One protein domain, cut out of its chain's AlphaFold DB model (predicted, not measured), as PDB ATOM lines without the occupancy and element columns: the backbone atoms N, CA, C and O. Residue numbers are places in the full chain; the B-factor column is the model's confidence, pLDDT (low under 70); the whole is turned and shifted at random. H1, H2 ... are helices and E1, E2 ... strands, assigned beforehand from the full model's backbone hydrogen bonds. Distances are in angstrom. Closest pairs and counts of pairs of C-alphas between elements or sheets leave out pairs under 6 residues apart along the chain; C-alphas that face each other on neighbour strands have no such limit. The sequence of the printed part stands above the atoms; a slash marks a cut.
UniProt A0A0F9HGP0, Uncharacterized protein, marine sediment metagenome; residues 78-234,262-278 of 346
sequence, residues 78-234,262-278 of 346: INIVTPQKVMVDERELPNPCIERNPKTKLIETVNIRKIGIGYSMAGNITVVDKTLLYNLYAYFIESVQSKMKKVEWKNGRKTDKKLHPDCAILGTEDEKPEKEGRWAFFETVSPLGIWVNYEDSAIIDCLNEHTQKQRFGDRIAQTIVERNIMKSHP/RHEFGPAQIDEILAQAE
ATOM      1  N   ILE A  78      59.596 103.568 141.610       93.38
ATOM      2  CA  ILE A  78      60.883 103.117 141.078       93.38
ATOM      3  C   ILE A  78      61.942 103.391 142.144       93.38
ATOM      4  O   ILE A  78      62.180 104.543 142.523       93.38
ATOM      5  N   ASN A  79      62.593 102.328 142.603       94.56
ATOM      6  CA  ASN A  79      63.713 102.391 143.529       94.56
ATOM      7  C   ASN A  79      64.981 102.653 142.731       94.56
ATOM      8  O   ASN A  79      65.304 101.897 141.820       94.56
ATOM      9  N   ILE A  80      65.691 103.730 143.049       95.56
ATOM     10  CA  ILE A  80      66.943 104.064 142.378       95.56
ATOM     11  C   ILE A  80      68.086 103.762 143.330       95.56
ATOM     12  O   ILE A  80      68.186 104.364 144.396       95.56
ATOM     13  N   VAL A  81      68.964 102.858 142.918       95.25
ATOM     14  CA  VAL A  81      70.135 102.455 143.689       95.25
ATOM     15  C   VAL A  81      71.402 102.874 142.959       95.25
ATOM     16  O   VAL A  81      71.444 102.971 141.729       95.25
ATOM     17  N   THR A  82      72.436 103.172 143.736       96.00
ATOM     18  CA  THR A  82      73.758 103.541 143.231       96.00
ATOM     19  C   THR A  82      74.700 102.366 143.490       96.00
ATOM     20  O   THR A  82      75.037 102.133 144.650       96.00
ATOM     21  N   PRO A  83      75.106 101.612 142.452       94.19
ATOM     22  CA  PRO A  83      76.132 100.578 142.573       94.19
ATOM     23  C   PRO A  83      77.417 101.127 143.188       94.19
ATOM     24  O   PRO A  83      77.713 102.307 143.015       94.19
ATOM     25  N   GLN A  84      78.226 100.284 143.831       93.69
ATOM     26  CA  GLN A  84      79.497 100.728 144.426       93.69
ATOM     27  C   GLN A  84      80.548 101.118 143.377       93.69
ATOM     28  O   GLN A  84      81.435 101.924 143.665       93.69
ATOM     29  N   LYS A  85      80.451 100.555 142.165       95.25
ATOM     30  CA  LYS A  85      81.427 100.749 141.092       95.25
ATOM     31  C   LYS A  85      80.795 101.193 139.774       95.25
ATOM     32  O   LYS A  85      79.639 100.890 139.474       95.25
ATOM     33  N   VAL A  86      81.584 101.902 138.975       95.62
ATOM     34  CA  VAL A  86      81.264 102.335 137.612       95.62
ATOM     35  C   VAL A  86      82.435 101.999 136.692       95.62
ATOM     36  O   VAL A  86      83.594 102.121 137.085       95.62
ATOM     37  N   MET A  87      82.126 101.555 135.475       93.25
ATOM     38  CA  MET A  87      83.127 101.320 134.437       93.25
ATOM     39  C   MET A  87      83.470 102.643 133.753       93.25
ATOM     40  O   MET A  87      82.586 103.273 133.171       93.25
ATOM     41  N   VAL A  88      84.739 103.040 133.811       93.75
ATOM     42  CA  VAL A  88      85.291 104.207 133.106       93.75
ATOM     43  C   VAL A  88      86.531 103.733 132.364       93.75
ATOM     44  O   VAL A  88      87.427 103.169 132.988       93.75
ATOM     45  N   ASP A  89      86.554 103.895 131.041       91.56
ATOM     46  CA  ASP A  89      87.666 103.472 130.176       91.56
ATOM     47  C   ASP A  89      88.149 102.039 130.466       91.56
ATOM     48  O   ASP A  89      89.326 101.788 130.722       91.56
ATOM     49  N   GLU A  90      87.200 101.095 130.484       92.19
ATOM     50  CA  GLU A  90      87.431  99.660 130.733       92.19
ATOM     51  C   GLU A  90      87.934  99.307 132.147       92.19
ATOM     52  O   GLU A  90      88.254  98.150 132.421       92.19
ATOM     53  N   ARG A  91      87.952 100.264 133.083       93.94
ATOM     54  CA  ARG A  91      88.358 100.047 134.477       93.94
ATOM     55  C   ARG A  91      87.186 100.208 135.436       93.94
ATOM     56  O   ARG A  91      86.404 101.150 135.328       93.94
ATOM     57  N   GLU A  92      87.106  99.319 136.422       94.81
ATOM     58  CA  GLU A  92      86.181  99.463 137.548       94.81
ATOM     59  C   GLU A  92      86.708 100.498 138.546       94.81
ATOM     60  O   GLU A  92      87.734 100.286 139.194       94.81
ATOM     61  N   LEU A  93      85.979 101.601 138.706       96.44
ATOM     62  CA  LEU A  93      86.290 102.670 139.655       96.44
ATOM     63  C   LEU A  93      85.147 102.864 140.664       96.44
ATOM     64  O   LEU A  93      84.023 102.434 140.399       96.44
ATOM     65  N   PRO A  94      85.398 103.515 141.818       96.94
ATOM     66  CA  PRO A  94      84.342 103.884 142.760       96.94
ATOM     67  C   PRO A  94      83.261 104.745 142.098       96.94
ATOM     68  O   PRO A  94      83.564 105.563 141.232       96.94
ATOM     69  N   ASN A  95      82.010 104.583 142.521       97.06
ATOM     70  CA  ASN A  95      80.865 105.312 141.981       97.06
ATOM     71  C   ASN A  95      80.265 106.266 143.038       97.06
ATOM     72  O   ASN A  95      79.878 105.803 144.112       97.06
ATOM     73  N   PRO A  96      80.141 107.576 142.754       97.25
ATOM     74  CA  PRO A  96      80.548 108.257 141.522       97.25
ATOM     75  C   PRO A  96      82.075 108.366 141.379       97.25
ATOM     76  O   PRO A  96      82.786 108.596 142.356       97.25
ATOM     77  N   CYS A  97      82.565 108.277 140.142       97.69
ATOM     78  CA  CYS A  97      83.959 108.549 139.809       97.69
ATOM     79  C   CYS A  97      84.082 110.022 139.398       97.69
ATOM     80  O   CYS A  97      83.504 110.450 138.397       97.69
ATOM     81  N   ILE A  98      84.783 110.812 140.212       97.19
ATOM     82  CA  ILE A  98      84.922 112.262 140.036       97.19
ATOM     83  C   ILE A  98      86.366 112.578 139.664       97.19
ATOM     84  O   ILE A  98      87.271 112.392 140.480       97.19
ATOM     85  N   GLU A  99      86.570 113.129 138.472       96.19
ATOM     86  CA  GLU A  99      87.876 113.621 138.041       96.19
ATOM     87  C   GLU A  99      87.985 115.108 138.357       96.19
ATOM     88  O   GLU A  99      87.081 115.909 138.080       96.19
ATOM     89  N   ARG A 100      89.098 115.481 138.985       96.06
ATOM     90  CA  ARG A 100      89.374 116.856 139.383       96.06
ATOM     91  C   ARG A 100      90.650 117.335 138.733       96.06
ATOM     92  O   ARG A 100      91.654 116.622 138.737       96.06
ATOM     93  N   ASN A 101      90.639 118.594 138.319       93.88
ATOM     94  CA  ASN A 101      91.832 119.250 137.827       93.88
ATOM     95  C   ASN A 101      92.931 119.205 138.911       93.88
ATOM     96  O   ASN A 101      92.688 119.622 140.053       93.88
ATOM     97  N   PRO A 102      94.156 118.754 138.597       94.69
ATOM     98  CA  PRO A 102      95.204 118.582 139.599       94.69
ATOM     99  C   PRO A 102      95.636 119.902 140.250       94.69
ATOM    100  O   PRO A 102      96.014 119.886 141.426       94.69
ATOM    101  N   LYS A 103      95.544 121.023 139.517       94.56
ATOM    102  CA  LYS A 103      95.945 122.363 139.968       94.56
ATOM    103  C   LYS A 103      94.832 123.057 140.748       94.56
ATOM    104  O   LYS A 103      95.068 123.511 141.861       94.56
ATOM    105  N   THR A 104      93.626 123.134 140.186       92.12
ATOM    106  CA  THR A 104      92.521 123.910 140.784       92.12
ATOM    107  C   THR A 104      91.656 123.098 141.746       92.12
ATOM    108  O   THR A 104      90.871 123.673 142.493       92.12
ATOM    109  N   LYS A 105      91.777 121.761 141.732       92.69
ATOM    110  CA  LYS A 105      90.922 120.806 142.466       92.69
ATOM    111  C   LYS A 105      89.430 120.893 142.117       92.69
ATOM    112  O   LYS A 105      88.609 120.253 142.780       92.69
ATOM    113  N   LEU A 106      89.072 121.642 141.077       93.81
ATOM    114  CA  LEU A 106      87.708 121.749 140.567       93.81
ATOM    115  C   LEU A 106      87.328 120.482 139.803       93.81
ATOM    116  O   LEU A 106      88.192 119.810 139.246       93.81
ATOM    117  N   ILE A 107      86.038 120.154 139.809       96.50
ATOM    118  CA  ILE A 107      85.501 118.996 139.088       96.50
ATOM    119  C   ILE A 107      85.577 119.271 137.581       96.50
ATOM    120  O   ILE A 107      85.146 120.331 137.132       96.50
ATOM    121  N   GLU A 108      86.095 118.318 136.810       96.06
ATOM    122  CA  GLU A 108      86.144 118.385 135.342       96.06
ATOM    123  C   GLU A 108      85.145 117.418 134.712       96.06
ATOM    124  O   GLU A 108      84.380 117.795 133.817       96.06
ATOM    125  N   THR A 109      85.086 116.195 135.237       97.31
ATOM    126  CA  THR A 109      84.138 115.173 134.799       97.31
ATOM    127  C   THR A 109      83.557 114.419 135.995       97.31
ATOM    128  O   THR A 109      84.165 114.316 137.066       97.31
ATOM    129  N   VAL A 110      82.337 113.909 135.825       97.94
ATOM    130  CA  VAL A 110      81.709 112.979 136.767       97.94
ATOM    131  C   VAL A 110      81.148 111.805 135.983       97.94
ATOM    132  O   VAL A 110      80.221 111.973 135.192       97.94
ATOM    133  N   ASN A 111      81.684 110.616 136.229       98.06
ATOM    134  CA  ASN A 111      81.123 109.359 135.761       98.06
ATOM    135  C   ASN A 111      80.254 108.768 136.866       98.06
ATOM    136  O   ASN A 111      80.725 108.515 137.976       98.06
ATOM    137  N   ILE A 112      78.975 108.554 136.574       98.00
ATOM    138  CA  ILE A 112      78.036 107.991 137.539       98.00
ATOM    139  C   ILE A 112      77.153 106.931 136.900       98.00
ATOM    140  O   ILE A 112      76.593 107.142 135.827       98.00
ATOM    141  N   ARG A 113      76.991 105.806 137.596       97.38
ATOM    142  CA  ARG A 113      76.038 104.749 137.248       97.38
ATOM    143  C   ARG A 113      74.930 104.694 138.289       97.38
ATOM    144  O   ARG A 113      75.211 104.735 139.486       97.38
ATOM    145  N   LYS A 114      73.677 104.589 137.859       97.56
ATOM    146  CA  LYS A 114      72.544 104.288 138.742       97.56
ATOM    147  C   LYS A 114      71.636 103.257 138.085       97.56
ATOM    148  O   LYS A 114      71.536 103.195 136.859       97.56
ATOM    149  N   ILE A 115      70.967 102.473 138.919       96.75
ATOM    150  CA  ILE A 115      70.052 101.417 138.504       96.75
ATOM    151  C   ILE A 115      68.674 101.730 139.080       96.75
ATOM    152  O   ILE A 115      68.523 101.882 140.288       96.75
ATOM    153  N   GLY A 116      67.673 101.853 138.212       95.94
ATOM    154  CA  GLY A 116      66.270 101.954 138.604       95.94
ATOM    155  C   GLY A 116      65.592 100.596 138.556       95.94
ATOM    156  O   GLY A 116      65.612  99.956 137.509       95.94
ATOM    157  N   ILE A 117      64.966 100.187 139.653       94.19
ATOM    158  CA  ILE A 117      64.232  98.933 139.800       94.19
ATOM    159  C   ILE A 117      62.776  99.273 140.097       94.19
ATOM    160  O   ILE A 117      62.472  99.967 141.068       94.19
ATOM    161  N   GLY A 118      61.861  98.784 139.271       91.88
ATOM    162  CA  GLY A 118      60.434  98.979 139.482       91.88
ATOM    163  C   GLY A 118      59.607  98.008 138.659       91.88
ATOM    164  O   GLY A 118      60.132  97.176 137.923       91.88
ATOM    165  N   TYR A 119      58.290  98.109 138.771       90.12
ATOM    166  CA  TYR A 119      57.378  97.295 137.975       90.12
ATOM    167  C   TYR A 119      56.956  98.035 136.706       90.12
ATOM    168  O   TYR A 119      56.615  99.215 136.735       90.12
ATOM    169  N   SER A 120      56.966  97.341 135.573       89.25
ATOM    170  CA  SER A 120      56.344  97.816 134.333       89.25
ATOM    171  C   SER A 120      54.820  97.869 134.457       89.25
ATOM    172  O   SER A 120      54.242  97.229 135.329       89.25
ATOM    173  N   MET A 121      54.149  98.538 133.513       84.12
ATOM    174  CA  MET A 121      52.676  98.582 133.420       84.12
ATOM    175  C   MET A 121      52.005  97.196 133.337       84.12
ATOM    176  O   MET A 121      50.806  97.083 133.567       84.12
ATOM    177  N   ALA A 122      52.763  96.160 132.965       82.81
ATOM    178  CA  ALA A 122      52.292  94.783 132.861       82.81
ATOM    179  C   ALA A 122      52.510  93.964 134.147       82.81
ATOM    180  O   ALA A 122      52.124  92.802 134.184       82.81
ATOM    181  N   GLY A 123      53.140  94.531 135.183       79.75
ATOM    182  CA  GLY A 123      53.421  93.836 136.443       79.75
ATOM    183  C   GLY A 123      54.720  93.028 136.455       79.75
ATOM    184  O   GLY A 123      54.997  92.338 137.432       79.75
ATOM    185  N   ASN A 124      55.551  93.136 135.413       85.25
ATOM    186  CA  ASN A 124      56.890  92.539 135.393       85.25
ATOM    187  C   ASN A 124      57.914  93.479 136.027       85.25
ATOM    188  O   ASN A 124      57.885  94.682 135.742       85.25
ATOM    189  N   ILE A 125      58.857  92.930 136.795       87.25
ATOM    190  CA  ILE A 125      60.020  93.677 137.288       87.25
ATOM    191  C   ILE A 125      60.843  94.137 136.088       87.25
ATOM    192  O   ILE A 125      61.134  93.371 135.173       87.25
ATOM    193  N   THR A 126      61.172  95.420 136.070       91.25
ATOM    194  CA  THR A 126      61.976  96.070 135.046       91.25
ATOM    195  C   THR A 126      63.134  96.777 135.718       91.25
ATOM    196  O   THR A 126      62.969  97.465 136.725       91.25
ATOM    197  N   VAL A 127      64.312  96.606 135.129       94.38
ATOM    198  CA  VAL A 127      65.534  97.255 135.578       94.38
ATOM    199  C   VAL A 127      66.048  98.160 134.473       94.38
ATOM    200  O   VAL A 127      66.149  97.763 133.314       94.38
ATOM    201  N   VAL A 128      66.344  99.404 134.836       95.38
ATOM    202  CA  VAL A 128      66.908 100.418 133.950       95.38
ATOM    203  C   VAL A 128      68.268 100.812 134.499       95.38
ATOM    204  O   VAL A 128      68.357 101.559 135.469       95.38
ATOM    205  N   ASP A 129      69.320 100.326 133.854       96.31
ATOM    206  CA  ASP A 129      70.702 100.690 134.157       96.31
ATOM    207  C   ASP A 129      71.149 101.845 133.252       96.31
ATOM    208  O   ASP A 129      70.978 101.806 132.025       96.31
ATOM    209  N   LYS A 130      71.673 102.913 133.857       96.38
ATOM    210  CA  LYS A 130      72.187 104.080 133.141       96.38
ATOM    211  C   LYS A 130      73.508 104.526 133.741       96.38
ATOM    212  O   LYS A 130      73.591 104.852 134.924       96.38
ATOM    213  N   THR A 131      74.486 104.680 132.858       96.56
ATOM    214  CA  THR A 131      75.735 105.390 133.128       96.56
ATOM    215  C   THR A 131      75.700 106.752 132.442       96.56
ATOM    216  O   THR A 131      75.249 106.873 131.300       96.56
ATOM    217  N   LEU A 132      76.147 107.787 133.145       97.31
ATOM    218  CA  LEU A 132      76.246 109.159 132.665       97.31
ATOM    219  C   LEU A 132      77.686 109.648 132.829       97.31
ATOM    220  O   LEU A 132      78.207 109.648 133.942       97.31
ATOM    221  N   LEU A 133      78.263 110.144 131.734       97.31
ATOM    222  CA  LEU A 133      79.448 110.994 131.755       97.31
ATOM    223  C   LEU A 133      78.997 112.459 131.748       97.31
ATOM    224  O   LEU A 133      78.496 112.972 130.744       97.31
ATOM    225  N   TYR A 134      79.159 113.138 132.875       97.62
ATOM    226  CA  TYR A 134      78.909 114.566 133.003       97.62
ATOM    227  C   TYR A 134      80.224 115.325 132.804       97.62
ATOM    228  O   TYR A 134      80.996 115.504 133.741       97.62
ATOM    229  N   ASN A 135      80.488 115.736 131.562       96.62
ATOM    230  CA  ASN A 135      81.687 116.482 131.179       96.62
ATOM    231  C   ASN A 135      81.424 117.996 131.259       96.62
ATOM    232  O   ASN A 135      80.727 118.558 130.411       96.62
ATOM    233  N   LEU A 136      81.985 118.668 132.269       95.94
ATOM    234  CA  LEU A 136      81.709 120.085 132.520       95.94
ATOM    235  C   LEU A 136      82.282 121.004 131.440       95.94
ATOM    236  O   LEU A 136      81.715 122.075 131.205       95.94
ATOM    237  N   TYR A 137      83.363 120.590 130.781       95.31
ATOM    238  CA  TYR A 137      83.952 121.319 129.665       95.31
ATOM    239  C   TYR A 137      82.973 121.391 128.490       95.31
ATOM    240  O   TYR A 137      82.659 122.477 128.006       95.31
ATOM    241  N   ALA A 138      82.381 120.257 128.108       95.06
ATOM    242  CA  ALA A 138      81.379 120.216 127.043       95.06
ATOM    243  C   ALA A 138      80.166 121.121 127.348       95.06
ATOM    244  O   ALA A 138      79.727 121.880 126.483       95.06
ATOM    245  N   TYR A 139      79.676 121.121 128.594       95.56
ATOM    246  CA  TYR A 139      78.589 122.017 129.019       95.56
ATOM    247  C   TYR A 139      78.975 123.500 128.987       95.56
ATOM    248  O   TYR A 139      78.108 124.350 128.761       95.56
ATOM    249  N   PHE A 140      80.240 123.839 129.243       96.38
ATOM    250  CA  PHE A 140      80.722 125.213 129.112       96.38
ATOM    251  C   PHE A 140      80.703 125.660 127.651       96.38
ATOM    252  O   PHE A 140      80.086 126.678 127.340       96.38
ATOM    253  N   ILE A 141      81.278 124.853 126.754       96.31
ATOM    254  CA  ILE A 141      81.273 125.112 125.308       96.31
ATOM    255  C   ILE A 141      79.842 125.276 124.785       96.31
ATOM    256  O   ILE A 141      79.553 126.234 124.070       96.31
ATOM    257  N   GLU A 142      78.917 124.398 125.184       95.38
ATOM    258  CA  GLU A 142      77.500 124.513 124.821       95.38
ATOM    259  C   GLU A 142      76.886 125.839 125.305       95.38
ATOM    260  O   GLU A 142      76.154 126.501 124.563       95.38
ATOM    261  N   SER A 143      77.213 126.262 126.531       95.75
ATOM    262  CA  SER A 143      76.713 127.516 127.110       95.75
ATOM    263  C   SER A 143      77.214 128.729 126.317       95.75
ATOM    264  O   SER A 143      76.414 129.592 125.948       95.75
ATOM    265  N   VAL A 144      78.502 128.748 125.959       96.19
ATOM    266  CA  VAL A 144      79.103 129.786 125.105       96.19
ATOM    267  C   VAL A 144      78.435 129.810 123.728       96.19
ATOM    268  O   VAL A 144      77.950 130.856 123.290       96.19
ATOM    269  N   GLN A 145      78.318 128.659 123.062       95.38
ATOM    270  CA  GLN A 145      77.665 128.561 121.753       95.38
ATOM    271  C   GLN A 145      76.198 129.010 121.791       95.38
ATOM    272  O   GLN A 145      75.703 129.602 120.828       95.38
ATOM    273  N   SER A 146      75.490 128.743 122.891       94.31
ATOM    274  CA  SER A 146      74.122 129.216 123.095       94.31
ATOM    275  C   SER A 146      74.067 130.744 123.118       94.31
ATOM    276  O   SER A 146      73.255 131.327 122.398       94.31
ATOM    277  N   LYS A 147      74.975 131.413 123.849       94.50
ATOM    278  CA  LYS A 147      75.079 132.885 123.861       94.50
ATOM    279  C   LYS A 147      75.481 133.445 122.489       94.50
ATOM    280  O   LYS A 147      74.847 134.394 122.038       94.50
ATOM    281  N   MET A 148      76.412 132.804 121.773       93.75
ATOM    282  CA  MET A 148      76.812 133.191 120.405       93.75
ATOM    283  C   MET A 148      75.654 133.164 119.398       93.75
ATOM    284  O   MET A 148      75.611 133.965 118.462       93.75
ATOM    285  N   LYS A 149      74.729 132.207 119.552       92.12
ATOM    286  CA  LYS A 149      73.563 132.028 118.671       92.12
ATOM    287  C   LYS A 149      72.392 132.945 119.040       92.12
ATOM    288  O   LYS A 149      71.421 133.005 118.281       92.12
ATOM    289  N   LYS A 150      72.445 133.643 120.183       91.19
ATOM    290  CA  LYS A 150      71.385 134.579 120.577       91.19
ATOM    291  C   LYS A 150      71.374 135.780 119.643       91.19
ATOM    292  O   LYS A 150      72.392 136.415 119.380       91.19
ATOM    293  N   VAL A 151      70.177 136.109 119.183       91.69
ATOM    294  CA  VAL A 151      69.916 137.266 118.331       91.69
ATOM    295  C   VAL A 151      68.983 138.231 119.034       91.69
ATOM    296  O   VAL A 151      68.215 137.841 119.918       91.69
ATOM    297  N   GLU A 152      69.045 139.487 118.624       89.88
ATOM    298  CA  GLU A 152      68.164 140.523 119.133       89.88
ATOM    299  C   GLU A 152      66.734 140.317 118.600       89.88
ATOM    300  O   GLU A 152      66.520 139.983 117.428       89.88
ATOM    301  N   TRP A 153      65.745 140.522 119.469       87.75
ATOM    302  CA  TRP A 153      64.327 140.531 119.117       87.75
ATOM    303  C   TRP A 153      63.796 141.956 119.219       87.75
ATOM    304  O   TRP A 153      63.910 142.585 120.268       87.75
ATOM    305  N   LYS A 154      63.183 142.457 118.145       86.81
ATOM    306  CA  LYS A 154      62.546 143.779 118.112       86.81
ATOM    307  C   LYS A 154      61.103 143.633 117.652       86.81
ATOM    308  O   LYS A 154      60.838 143.007 116.628       86.81
ATOM    309  N   ASN A 155      60.163 144.182 118.422       85.44
ATOM    310  CA  ASN A 155      58.720 144.142 118.139       85.44
ATOM    311  C   ASN A 155      58.185 142.721 117.858       85.44
ATOM    312  O   ASN A 155      57.419 142.505 116.922       85.44
ATOM    313  N   GLY A 156      58.642 141.729 118.632       83.31
ATOM    314  CA  GLY A 156      58.222 140.330 118.480       83.31
ATOM    315  C   GLY A 156      58.772 139.619 117.237       83.31
ATOM    316  O   GLY A 156      58.372 138.491 116.964       83.31
ATOM    317  N   ARG A 157      59.694 140.242 116.490       83.19
ATOM    318  CA  ARG A 157      60.364 139.637 115.334       83.19
ATOM    319  C   ARG A 157      61.853 139.440 115.603       83.19
ATOM    320  O   ARG A 157      62.508 140.278 116.225       83.19
ATOM    321  N   LYS A 158      62.371 138.315 115.112       86.94
ATOM    322  CA  LYS A 158      63.795 137.977 115.133       86.94
ATOM    323  C   LYS A 158      64.545 138.924 114.192       86.94
ATOM    324  O   LYS A 158      64.131 139.076 113.046       86.94
ATOM    325  N   THR A 159      65.610 139.561 114.669       90.06
ATOM    326  CA  THR A 159      66.503 140.362 113.817       90.06
ATOM    327  C   THR A 159      67.713 139.535 113.376       90.06
ATOM    328  O   THR A 159      68.037 138.520 113.999       90.06
ATOM    329  N   ASP A 160      68.408 139.990 112.333       90.31
ATOM    330  CA  ASP A 160      69.656 139.367 111.868       90.31
ATOM    331  C   ASP A 160      70.875 139.758 112.724       90.31
ATOM    332  O   ASP A 160      71.973 139.232 112.539       90.31
ATOM    333  N   LYS A 161      70.702 140.674 113.686       90.31
ATOM    334  CA  LYS A 161      71.780 141.132 114.565       90.31
ATOM    335  C   LYS A 161      71.950 140.177 115.745       90.31
ATOM    336  O   LYS A 161      70.996 139.850 116.454       90.31
ATOM    337  N   LYS A 162      73.193 139.750 115.977       90.62
ATOM    338  CA  LYS A 162      73.568 138.993 117.177       90.62
ATOM    339  C   LYS A 162      73.429 139.878 118.412       90.62
ATOM    340  O   LYS A 162      73.782 141.052 118.364       90.62
ATOM    341  N   LEU A 163      72.946 139.294 119.506       91.19
ATOM    342  CA  LEU A 163      72.834 139.993 120.787       91.19
ATOM    343  C   LEU A 163      74.216 140.248 121.406       91.19
ATOM    344  O   LEU A 163      74.441 141.301 121.988       91.19
ATOM    345  N   HIS A 164      75.135 139.296 121.227       92.12
ATOM    346  CA  HIS A 164      76.517 139.362 121.699       92.12
ATOM    347  C   HIS A 164      77.456 139.069 120.515       92.12
ATOM    348  O   HIS A 164      77.832 137.917 120.291       92.12
ATOM    349  N   PRO A 165      77.744 140.061 119.654       88.19
ATOM    350  CA  PRO A 165      78.511 139.843 118.426       88.19
ATOM    351  C   PRO A 165      79.991 139.522 118.676       88.19
ATOM    352  O   PRO A 165      80.607 138.864 117.835       88.19
ATOM    353  N   ASP A 166      80.530 139.948 119.819       91.56
ATOM    354  CA  ASP A 166      81.959 139.885 120.146       91.56
ATOM    355  C   ASP A 166      82.268 138.950 121.326       91.56
ATOM    356  O   ASP A 166      83.393 138.928 121.819       91.56
ATOM    357  N   CYS A 167      81.295 138.142 121.767       94.38
ATOM    358  CA  CYS A 167      81.485 137.247 122.909       94.38
ATOM    359  C   CYS A 167      82.375 136.045 122.579       94.38
ATOM    360  O   CYS A 167      83.133 135.579 123.428       94.38
ATOM    361  N   ALA A 168      82.262 135.504 121.363       95.69
ATOM    362  CA  ALA A 168      83.044 134.357 120.930       95.69
ATOM    363  C   ALA A 168      83.058 134.186 119.400       95.69
ATOM    364  O   ALA A 168      82.125 134.601 118.704       95.69
ATOM    365  N   ILE A 169      84.116 133.557 118.883       95.06
ATOM    366  CA  ILE A 169      84.380 133.331 117.454       95.06
ATOM    367  C   ILE A 169      84.895 131.895 117.262       95.06
ATOM    368  O   ILE A 169      85.663 131.404 118.080       95.06
ATOM    369  N   LEU A 170      84.456 131.206 116.205       94.88
ATOM    370  CA  LEU A 170      84.990 129.887 115.832       94.88
ATOM    371  C   LEU A 170      86.269 130.060 115.007       94.88
ATOM    372  O   LEU A 170      86.299 130.931 114.142       94.88
ATOM    373  N   GLY A 171      87.271 129.218 115.238       94.75
ATOM    374  CA  GLY A 171      88.534 129.245 114.496       94.75
ATOM    375  C   GLY A 171      89.494 128.156 114.965       94.75
ATOM    376  O   GLY A 171      89.092 127.246 115.699       94.75
ATOM    377  N   THR A 172      90.751 128.256 114.550       96.31
ATOM    378  CA  THR A 172      91.857 127.430 115.060       96.31
ATOM    379  C   THR A 172      92.664 128.176 116.129       96.31
ATOM    380  O   THR A 172      92.476 129.378 116.336       96.31
ATOM    381  N   GLU A 173      93.553 127.467 116.832       95.50
ATOM    382  CA  GLU A 173      94.426 128.058 117.863       95.50
ATOM    383  C   GLU A 173      95.401 129.102 117.290       95.50
ATOM    384  O   GLU A 173      95.774 130.049 117.979       95.50
ATOM    385  N   ASP A 174      95.767 128.980 116.015       95.31
ATOM    386  CA  ASP A 174      96.672 129.920 115.346       95.31
ATOM    387  C   ASP A 174      95.951 131.198 114.874       95.31
ATOM    388  O   ASP A 174      96.566 132.247 114.671       95.31
ATOM    389  N   GLU A 175      94.625 131.143 114.730       93.69
ATOM    390  CA  GLU A 175      93.786 132.221 114.194       93.69
ATOM    391  C   GLU A 175      93.206 133.097 115.310       93.69
ATOM    392  O   GLU A 175      91.987 133.208 115.486       93.69
ATOM    393  N   LYS A 176      94.077 133.736 116.097       93.25
ATOM    394  CA  LYS A 176      93.619 134.658 117.142       93.25
ATOM    395  C   LYS A 176      92.835 135.833 116.527       93.25
ATOM    396  O   LYS A 176      93.351 136.488 115.621       93.25
ATOM    397  N   PRO A 177      91.635 136.171 117.039       93.81
ATOM    398  CA  PRO A 177      90.866 137.303 116.536       93.81
ATOM    399  C   PRO A 177      91.625 138.633 116.629       93.81
ATOM    400  O   PRO A 177      92.191 138.954 117.673       93.81
ATOM    401  N   GLU A 178      91.555 139.444 115.570       92.12
ATOM    402  CA  GLU A 178      92.131 140.803 115.526       92.12
ATOM    403  C   GLU A 178      91.319 141.837 116.326       92.12
ATOM    404  O   GLU A 178      91.766 142.961 116.547       92.12
ATOM    405  N   LYS A 179      90.104 141.478 116.756       89.12
ATOM    406  CA  LYS A 179      89.216 142.368 117.510       89.12
ATOM    407  C   LYS A 179      89.772 142.670 118.900       89.12
ATOM    408  O   LYS A 179      90.296 141.780 119.572       89.12
ATOM    409  N   GLU A 180      89.551 143.899 119.368       89.25
ATOM    410  CA  GLU A 180      89.860 144.292 120.745       89.25
ATOM    411  C   GLU A 180      89.153 143.373 121.755       89.25
ATOM    412  O   GLU A 180      87.999 142.980 121.569       89.25
ATOM    413  N   GLY A 181      89.874 143.000 122.813       89.75
ATOM    414  CA  GLY A 181      89.357 142.162 123.890       89.75
ATOM    415  C   GLY A 181      90.379 141.170 124.434       89.75
ATOM    416  O   GLY A 181      91.487 140.997 123.908       89.75
ATOM    417  N   ARG A 182      89.992 140.477 125.507       93.56
ATOM    418  CA  ARG A 182      90.796 139.414 126.121       93.56
ATOM    419  C   ARG A 182      90.285 138.062 125.671       93.56
ATOM    420  O   ARG A 182      89.329 137.534 126.230       93.56
ATOM    421  N   TRP A 183      90.960 137.503 124.680       95.94
ATOM    422  CA  TRP A 183      90.588 136.241 124.057       95.94
ATOM    423  C   TRP A 183      91.378 135.065 124.636       95.94
ATOM    424  O   TRP A 183      92.602 135.150 124.747       95.94
ATOM    425  N   ALA A 184      90.703 133.953 124.940       96.12
ATOM    426  CA  ALA A 184      91.350 132.641 125.049       96.12
ATOM    427  C   ALA A 184      90.693 131.620 124.135       96.12
ATOM    428  O   ALA A 184      89.488 131.677 123.882       96.12
ATOM    429  N   PHE A 185      91.512 130.685 123.671       96.56
ATOM    430  CA  PHE A 185      91.088 129.585 122.833       96.56
ATOM    431  C   PHE A 185      90.642 128.401 123.688       96.56
ATOM    432  O   PHE A 185      91.322 128.004 124.633       96.56
ATOM    433  N   PHE A 186      89.489 127.845 123.339       95.94
ATOM    434  CA  PHE A 186      88.943 126.627 123.907       95.94
ATOM    435  C   PHE A 186      88.773 125.603 122.789       95.94
ATOM    436  O   PHE A 186      87.886 125.735 121.941       95.94
ATOM    437  N   GLU A 187      89.627 124.585 122.776       95.81
ATOM    438  CA  GLU A 187      89.596 123.527 121.770       95.81
ATOM    439  C   GLU A 187      88.313 122.693 121.892       95.81
ATOM    440  O   GLU A 187      87.904 122.312 122.987       95.81
ATOM    441  N   THR A 188      87.649 122.400 120.776       93.12
ATOM    442  CA  THR A 188      86.438 121.558 120.779       93.12
ATOM    443  C   THR A 188      86.696 120.211 120.132       93.12
ATOM    444  O   THR A 188      86.378 119.176 120.711       93.12
ATOM    445  N   VAL A 189      87.294 120.230 118.945       93.31
ATOM    446  CA  VAL A 189      87.719 119.061 118.181       93.31
ATOM    447  C   VAL A 189      88.955 119.490 117.422       93.31
ATOM    448  O   VAL A 189      88.834 120.355 116.566       93.31
ATOM    449  N   SER A 190      90.109 118.892 117.698       91.56
ATOM    450  CA  SER A 190      91.366 119.301 117.069       91.56
ATOM    451  C   SER A 190      91.281 119.335 115.533       91.56
ATOM    452  O   SER A 190      90.802 118.356 114.946       91.56
ATOM    453  N   PRO A 191      91.712 120.421 114.855       93.44
ATOM    454  CA  PRO A 191      92.319 121.659 115.382       93.44
ATOM    455  C   PRO A 191      91.318 122.815 115.634       93.44
ATOM    456  O   PRO A 191      91.706 123.970 115.796       93.44
ATOM    457  N   LEU A 192      90.016 122.544 115.594       96.06
ATOM    458  CA  LEU A 192      88.931 123.518 115.705       96.06
ATOM    459  C   LEU A 192      88.538 123.813 117.162       96.06
ATOM    460  O   LEU A 192      88.341 122.923 118.000       96.06
ATOM    461  N   GLY A 193      88.276 125.085 117.439       96.00
ATOM    462  CA  GLY A 193      87.811 125.537 118.742       96.00
ATOM    463  C   GLY A 193      87.048 126.850 118.700       96.00
ATOM    464  O   GLY A 193      86.542 127.292 117.664       96.00
ATOM    465  N   ILE A 194      86.921 127.446 119.881       96.69
ATOM    466  CA  ILE A 194      86.204 128.694 120.103       96.69
ATOM    467  C   ILE A 194      87.127 129.669 120.820       96.69
ATOM    468  O   ILE A 194      87.576 129.411 121.935       96.69
ATOM    469  N   TRP A 195      87.358 130.819 120.206       97.44
ATOM    470  CA  TRP A 195      87.918 131.982 120.871       97.44
ATOM    471  C   TRP A 195      86.835 132.674 121.680       97.44
ATOM    472  O   TRP A 195      85.796 133.041 121.138       97.44
ATOM    473  N   VAL A 196      87.075 132.854 122.972       97.38
ATOM    474  CA  VAL A 196      86.113 133.400 123.931       97.38
ATOM    475  C   VAL A 196      86.658 134.698 124.519       97.38
ATOM    476  O   VAL A 196      87.782 134.713 125.021       97.38
ATOM    477  N   ASN A 197      85.868 135.772 124.457       96.88
ATOM    478  CA  ASN A 197      86.227 137.084 124.990       96.88
ATOM    479  C   ASN A 197      85.770 137.230 126.450       96.88
ATOM    480  O   ASN A 197      84.574 137.315 126.729       96.88
ATOM    481  N   TYR A 198      86.715 137.302 127.387       94.44
ATOM    482  CA  TYR A 198      86.435 137.405 128.826       94.44
ATOM    483  C   TYR A 198      85.884 138.756 129.281       94.44
ATOM    484  O   TYR A 198      85.448 138.874 130.425       94.44
ATOM    485  N   GLU A 199      85.922 139.777 128.428       95.12
ATOM    486  CA  GLU A 199      85.378 141.096 128.759       95.12
ATOM    487  C   GLU A 199      83.877 141.196 128.436       95.12
ATOM    488  O   GLU A 199      83.196 142.091 128.936       95.12
ATOM    489  N   ASP A 200      83.326 140.256 127.657       95.19
ATOM    490  CA  ASP A 200      81.902 140.241 127.329       95.19
ATOM    491  C   ASP A 200      81.062 139.711 128.507       95.19
ATOM    492  O   ASP A 200      81.256 138.598 129.005       95.19
ATOM    493  N   SER A 201      80.068 140.501 128.924       95.06
ATOM    494  CA  SER A 201      79.144 140.156 130.017       95.06
ATOM    495  C   SER A 201      78.477 138.779 129.870       95.06
ATOM    496  O   SER A 201      78.307 138.072 130.862       95.06
ATOM    497  N   ALA A 202      78.153 138.342 128.649       95.31
ATOM    498  CA  ALA A 202      77.524 137.045 128.419       95.31
ATOM    499  C   ALA A 202      78.474 135.874 128.682       95.31
ATOM    500  O   ALA A 202      78.017 134.792 129.058       95.31
ATOM    501  N   ILE A 203      79.777 136.082 128.487       96.75
ATOM    502  CA  ILE A 203      80.809 135.099 128.816       96.75
ATOM    503  C   ILE A 203      81.043 135.061 130.319       96.75
ATOM    504  O   ILE A 203      81.155 133.971 130.878       96.75
ATOM    505  N   ILE A 204      81.048 136.216 130.987       95.38
ATOM    506  CA  ILE A 204      81.134 136.286 132.452       95.38
ATOM    507  C   ILE A 204      79.987 135.482 133.087       95.38
ATOM    508  O   ILE A 204      80.230 134.672 133.984       95.38
ATOM    509  N   ASP A 205      78.761 135.609 132.569       95.69
ATOM    510  CA  ASP A 205      77.630 134.770 132.987       95.69
ATOM    511  C   ASP A 205      77.915 133.274 132.791       95.69
ATOM    512  O   ASP A 205      77.707 132.476 133.706       95.69
ATOM    513  N   CYS A 206      78.419 132.877 131.616       96.19
ATOM    514  CA  CYS A 206      78.757 131.479 131.336       96.19
ATOM    515  C   CYS A 206      79.839 130.937 132.278       96.19
ATOM    516  O   CYS A 206      79.761 129.779 132.689       96.19
ATOM    517  N   LEU A 207      80.827 131.753 132.643       95.19
ATOM    518  CA  LEU A 207      81.877 131.373 133.590       95.19
ATOM    519  C   LEU A 207      81.327 131.218 135.009       95.19
ATOM    520  O   LEU A 207      81.681 130.259 135.701       95.19
ATOM    521  N   ASN A 208      80.419 132.100 135.428       95.31
ATOM    522  CA  ASN A 208      79.727 131.978 136.711       95.31
ATOM    523  C   ASN A 208      78.885 130.693 136.772       95.31
ATOM    524  O   ASN A 208      78.976 129.937 137.742       95.31
ATOM    525  N   GLU A 209      78.120 130.397 135.716       94.94
ATOM    526  CA  GLU A 209      77.361 129.147 135.588       94.94
ATOM    527  C   GLU A 209      78.283 127.917 135.597       94.94
ATOM    528  O   GLU A 209      77.998 126.928 136.278       94.94
ATOM    529  N   HIS A 210      79.407 127.970 134.878       95.69
ATOM    530  CA  HIS A 210      80.392 126.889 134.855       95.69
ATOM    531  C   HIS A 210      81.017 126.658 136.234       95.69
ATOM    532  O   HIS A 210      81.068 125.521 136.694       95.69
ATOM    533  N   THR A 211      81.382 127.724 136.947       94.50
ATOM    534  CA  THR A 211      81.924 127.644 138.312       94.50
ATOM    535  C   THR A 211      80.922 126.999 139.270       94.50
ATOM    536  O   THR A 211      81.292 126.161 140.092       94.50
ATOM    537  N   GLN A 212      79.633 127.333 139.158       93.56
ATOM    538  CA  GLN A 212      78.582 126.683 139.949       93.56
ATOM    539  C   GLN A 212      78.465 125.191 139.619       93.56
ATOM    540  O   GLN A 212      78.396 124.359 140.527       93.56
ATOM    541  N   LYS A 213      78.521 124.828 138.330       95.38
ATOM    542  CA  LYS A 213      78.542 123.422 137.900       95.38
ATOM    543  C   LYS A 213      79.781 122.691 138.417       95.38
ATOM    544  O   LYS A 213      79.650 121.544 138.810       95.38
ATOM    545  N   GLN A 214      80.949 123.331 138.482       95.25
ATOM    546  CA  GLN A 214      82.168 122.736 139.050       95.25
ATOM    547  C   GLN A 214      82.064 122.492 140.557       95.25
ATOM    548  O   GLN A 214      82.658 121.541 141.063       95.25
ATOM    549  N   ARG A 215      81.299 123.320 141.281       93.31
ATOM    550  CA  ARG A 215      81.063 123.157 142.724       93.31
ATOM    551  C   ARG A 215      80.093 122.021 143.045       93.31
ATOM    552  O   ARG A 215      80.323 121.304 144.011       93.31
ATOM    553  N   PHE A 216      79.034 121.865 142.249       95.19
ATOM    554  CA  PHE A 216      77.930 120.925 142.512       95.19
ATOM    555  C   PHE A 216      77.738 119.881 141.402       95.19
ATOM    556  O   PHE A 216      76.632 119.374 141.194       95.19
ATOM    557  N   GLY A 217      78.797 119.595 140.643       95.00
ATOM    558  CA  GLY A 217      78.728 118.754 139.448       95.00
ATOM    559  C   GLY A 217      78.277 117.329 139.752       95.00
ATOM    560  O   GLY A 217      77.524 116.747 138.979       95.00
ATOM    561  N   ASP A 218      78.656 116.809 140.916       95.81
ATOM    562  CA  ASP A 218      78.244 115.504 141.431       95.81
ATOM    563  C   ASP A 218      76.724 115.421 141.657       95.81
ATOM    564  O   ASP A 218      76.067 114.496 141.176       95.81
ATOM    565  N   ARG A 219      76.137 116.417 142.331       96.44
ATOM    566  CA  ARG A 219      74.697 116.483 142.613       96.44
ATOM    567  C   ARG A 219      73.885 116.671 141.336       96.44
ATOM    568  O   ARG A 219      72.828 116.058 141.171       96.44
ATOM    569  N   ILE A 220      74.382 117.504 140.422       96.62
ATOM    570  CA  ILE A 220      73.746 117.730 139.122       96.62
ATOM    571  C   ILE A 220      73.767 116.436 138.300       96.62
ATOM    572  O   ILE A 220      72.726 116.035 137.778       96.62
ATOM    573  N   ALA A 221      74.904 115.738 138.238       97.31
ATOM    574  CA  ALA A 221      75.025 114.466 137.530       97.31
ATOM    575  C   ALA A 221      74.068 113.400 138.094       97.31
ATOM    576  O   ALA A 221      73.360 112.749 137.323       97.31
ATOM    577  N   GLN A 222      73.971 113.283 139.425       97.56
ATOM    578  CA  GLN A 222      73.000 112.412 140.103       97.56
ATOM    579  C   GLN A 222      71.560 112.717 139.683       97.56
ATOM    580  O   GLN A 222      70.830 111.828 139.247       97.56
ATOM    581  N   THR A 223      71.182 113.991 139.726       97.56
ATOM    582  CA  THR A 223      69.836 114.439 139.351       97.56
ATOM    583  C   THR A 223      69.521 114.121 137.883       97.56
ATOM    584  O   THR A 223      68.412 113.702 137.550       97.56
ATOM    585  N   ILE A 224      70.494 114.289 136.980       97.19
ATOM    586  CA  ILE A 224      70.326 113.992 135.550       97.19
ATOM    587  C   ILE A 224      70.151 112.488 135.319       97.19
ATOM    588  O   ILE A 224      69.262 112.099 134.554       97.19
ATOM    589  N   VAL A 225      70.977 111.640 135.942       97.88
ATOM    590  CA  VAL A 225      70.895 110.186 135.732       97.88
ATOM    591  C   VAL A 225      69.608 109.608 136.323       97.88
ATOM    592  O   VAL A 225      68.936 108.837 135.641       97.88
ATOM    593  N   GLU A 226      69.179 110.064 137.505       97.81
ATOM    594  CA  GLU A 226      67.896 109.681 138.116       97.81
ATOM    595  C   GLU A 226      66.713 110.046 137.219       97.81
ATOM    596  O   GLU A 226      65.861 109.208 136.912       97.81
ATOM    597  N   ARG A 227      66.699 111.285 136.712       97.12
ATOM    598  CA  ARG A 227      65.700 111.738 135.742       97.12
ATOM    599  C   ARG A 227      65.691 110.861 134.493       97.12
ATOM    600  O   ARG A 227      64.626 110.510 133.993       97.12
ATOM    601  N   ASN A 228      66.862 110.517 133.960       97.06
ATOM    602  CA  ASN A 228      66.976 109.700 132.751       97.06
ATOM    603  C   ASN A 228      66.506 108.252 132.976       97.06
ATOM    604  O   ASN A 228      65.915 107.669 132.062       97.06
ATOM    605  N   ILE A 229      66.723 107.696 134.171       97.56
ATOM    606  CA  ILE A 229      66.189 106.394 134.593       97.56
ATOM    607  C   ILE A 229      64.663 106.443 134.623       97.56
ATOM    608  O   ILE A 229      64.022 105.678 133.904       97.56
ATOM    609  N   MET A 230      64.079 107.393 135.360       96.56
ATOM    610  CA  MET A 230      62.622 107.542 135.470       96.56
ATOM    611  C   MET A 230      61.965 107.785 134.107       96.56
ATOM    612  O   MET A 230      60.959 107.163 133.780       96.56
ATOM    613  N   LYS A 231      62.581 108.622 133.265       95.81
ATOM    614  CA  LYS A 231      62.150 108.869 131.882       95.81
ATOM    615  C   LYS A 231      62.131 107.606 131.019       95.81
ATOM    616  O   LYS A 231      61.287 107.496 130.134       95.81
ATOM    617  N   SER A 232      63.080 106.694 131.227       95.62
ATOM    618  CA  SER A 232      63.217 105.474 130.420       95.62
ATOM    619  C   SER A 232      62.403 104.301 130.974       95.62
ATOM    620  O   SER A 232      62.165 103.337 130.253       95.62
ATOM    621  N   HIS A 233      61.990 104.356 132.242       95.56
ATOM    622  CA  HIS A 233      61.278 103.265 132.893       95.56
ATOM    623  C   HIS A 233      59.818 103.171 132.398       95.56
ATOM    624  O   HIS A 233      59.108 104.180 132.452       95.56
ATOM    625  N   PRO A 234      59.317 101.988 131.982       92.94
ATOM    626  CA  PRO A 234      57.981 101.833 131.386       92.94
ATOM    627  C   PRO A 234      56.804 102.263 132.269       92.94
ATOM    628  O   PRO A 234      55.738 102.566 131.750       92.94
ATOM    629  N   ARG A 262      52.091  98.526 144.492       71.12
ATOM    630  CA  ARG A 262      52.550  98.381 145.873       71.12
ATOM    631  C   ARG A 262      53.302  97.066 145.963       71.12
ATOM    632  O   ARG A 262      52.736  96.019 145.663       71.12
ATOM    633  N   HIS A 263      54.568  97.158 146.330       70.56
ATOM    634  CA  HIS A 263      55.431  96.019 146.552       70.56
ATOM    635  C   HIS A 263      56.218  96.244 147.841       70.56
ATOM    636  O   HIS A 263      56.559  97.378 148.181       70.56
ATOM    637  N   GLU A 264      56.528  95.157 148.532       65.00
ATOM    638  CA  GLU A 264      57.317  95.149 149.762       65.00
ATOM    639  C   GLU A 264      58.680  94.535 149.453       65.00
ATOM    640  O   GLU A 264      59.007  93.440 149.899       65.00
ATOM    641  N   PHE A 265      59.464  95.202 148.598       69.25
ATOM    642  CA  PHE A 265      60.836  94.740 148.399       69.25
ATOM    643  C   PHE A 265      61.626  95.068 149.658       69.25
ATOM    644  O   PHE A 265      61.859  96.239 149.962       69.25
ATOM    645  N   GLY A 266      62.034  94.027 150.377       74.88
ATOM    646  CA  GLY A 266      63.011  94.164 151.446       74.88
ATOM    647  C   GLY A 266      64.393  94.519 150.879       74.88
ATOM    648  O   GLY A 266      64.679  94.186 149.723       74.88
ATOM    649  N   PRO A 267      65.285  95.136 151.677       75.94
ATOM    650  CA  PRO A 267      66.648  95.462 151.252       75.94
ATOM    651  C   PRO A 267      67.399  94.276 150.620       75.94
ATOM    652  O   PRO A 267      67.988  94.425 149.555       75.94
ATOM    653  N   ALA A 268      67.266  93.072 151.188       79.56
ATOM    654  CA  ALA A 268      67.924  91.865 150.680       79.56
ATOM    655  C   ALA A 268      67.487  91.474 149.252       79.56
ATOM    656  O   ALA A 268      68.305  91.044 148.444       79.56
ATOM    657  N   GLN A 269      66.206  91.653 148.916       79.12
ATOM    658  CA  GLN A 269      65.700  91.363 147.569       79.12
ATOM    659  C   GLN A 269      66.196  92.398 146.558       79.12
ATOM    660  O   GLN A 269      66.484  92.055 145.413       79.12
ATOM    661  N   ILE A 270      66.312  93.662 146.976       81.38
ATOM    662  CA  ILE A 270      66.896  94.719 146.144       81.38
ATOM    663  C   ILE A 270      68.361  94.387 145.848       81.38
ATOM    664  O   ILE A 270      68.760  94.448 144.689       81.38
ATOM    665  N   ASP A 271      69.129  93.969 146.855       83.44
ATOM    666  CA  ASP A 271      70.533  93.574 146.695       83.44
ATOM    667  C   ASP A 271      70.697  92.356 145.772       83.44
ATOM    668  O   ASP A 271      71.591  92.340 144.923       83.44
ATOM    669  N   GLU A 272      69.805  91.362 145.857       83.81
ATOM    670  CA  GLU A 272      69.807  90.219 144.936       83.81
ATOM    671  C   GLU A 272      69.518  90.657 143.491       83.81
ATOM    672  O   GLU A 272      70.245  90.277 142.567       83.81
ATOM    673  N   ILE A 273      68.500  91.501 143.284       82.19
ATOM    674  CA  ILE A 273      68.169  92.052 141.961       82.19
ATOM    675  C   ILE A 273      69.346  92.863 141.409       82.19
ATOM    676  O   ILE A 273      69.664  92.752 140.225       82.19
ATOM    677  N   LEU A 274      70.015  93.653 142.251       83.44
ATOM    678  CA  LEU A 274      71.196  94.421 141.861       83.44
ATOM    679  C   LEU A 274      72.342  93.508 141.442       83.44
ATOM    680  O   LEU A 274      72.894  93.700 140.362       83.44
ATOM    681  N   ALA A 275      72.647  92.477 142.229       83.94
ATOM    682  CA  ALA A 275      73.691  91.516 141.897       83.94
ATOM    683  C   ALA A 275      73.407  90.781 140.573       83.94
ATOM    684  O   ALA A 275      74.329  90.469 139.816       83.94
ATOM    685  N   GLN A 276      72.135  90.510 140.262       82.56
ATOM    686  CA  GLN A 276      71.726  89.922 138.981       82.56
ATOM    687  C   GLN A 276      71.813  90.926 137.820       82.56
ATOM    688  O   GLN A 276      72.265  90.565 136.728       82.56
ATOM    689  N   ALA A 277      71.426  92.183 138.054       81.62
ATOM    690  CA  ALA A 277      71.508  93.259 137.072       81.62
ATOM    691  C   ALA A 277      72.963  93.598 136.712       81.62
ATOM    692  O   ALA A 277      73.282  93.788 135.539       81.62
ATOM    693  N   GLU A 278      73.866  93.604 137.694       80.81
ATOM    694  CA  GLU A 278      75.298  93.826 137.478       80.81
ATOM    695  C   GLU A 278      75.945  92.733 136.623       80.81
ATOM    696  O   GLU A 278      76.831  93.028 135.824       80.81
TER     697      GLU A 278
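This is residues 78 to 234 and 262 to 278 of the 346 residues of an uncharacterized protein of marine sediment metagenome (UniProt A0A0F9HGP0). Two lobes join end to end in a loose, elongated arch: one is a long, twisted ribbon of E4, E5 and E6 with E1 at E5's side, H3 packed on one face and H4 on the other; the other is the side-by-side pair H1 and H2, with the small sheet E9, E11, E10 on H1. The hairpin E2 and E3 packs on E5 through E2, and the hairpin E7 and E8 follows the far end of H1. The 174 printed residues hold four named helices and eleven strands, in the order E1 to E6, H1, E7 to E11, H2, H3, H4, a mixed class with antiparallel sheets. The radius of gyration of the C-alphas is 21.5 A, loose, and the spans are 65 by 46 by 26 A.

Find C-alpha 79 at (63.713, 102.391, 143.529), where E1, residues 79 to 81, begins. Next come E2, 85 to 88, E3, 91 to 94, and E4, 97 to 100. E5, 107 to 119, runs 35.5 A, and E6, 125 to 135, runs 32.0 A. H1, 136 to 149, is 20.0 A long. Then read E7, 151 to 154, E8, 157 to 162, E9, 168 to 172, E10, 183 to 189, and E11, 192 to 197. H2, 201 to 215, is 21.3 A long, H3, 217 to 232, 22.3 A, and H4, 267 to 278, 16.3 A, ending at C-alpha 278 (75.298, 93.826, 137.478).

Start at E5: E1 and E4 lie on one side of it, E6 on the other. E4, E5 and E6 form a meander, each strand the antiparallel neighbour of the one before; look at N 97 and O 111, 2.9 A, and N 116 and O 128, 2.8 A, within hydrogen-bond range. For E1 and E5, see N 79 and O 117, 2.8 A. H3 and H4 are on opposite faces of this sheet; the closest C-alphas of E5 and H3, Gly 116 and Ile 229, are 6.0 A apart. H4's height over the sheet is 9.4 A. H1 and H2 touch at Phe 140 and His 210, C-alphas 6.0 A apart, at a shallow tilt of 21 degrees, opposite ways. H1 is on the strongly twisted sheet E9 E11 E10, two layers, a helix on one face of a sheet, at a height of 9.3 A; there find N 169 and O 195, 2.9 A, and N 186 and O 194, 2.8 A. In H1, H2, H3 and H4 every O i to N i+4 pair is within hydrogen-bond range.

The C-alphas of Glu 178 and Glu 264, the two farthest apart, are 66.8 A apart. Residues 235 to 261 are not printed; C-alphas 234 and 262 are 15.9 A apart across the cut. Of the links printed whole, none is long. Mean pLDDT of the printed part is 92.6; residues 264 to 265 are under 70.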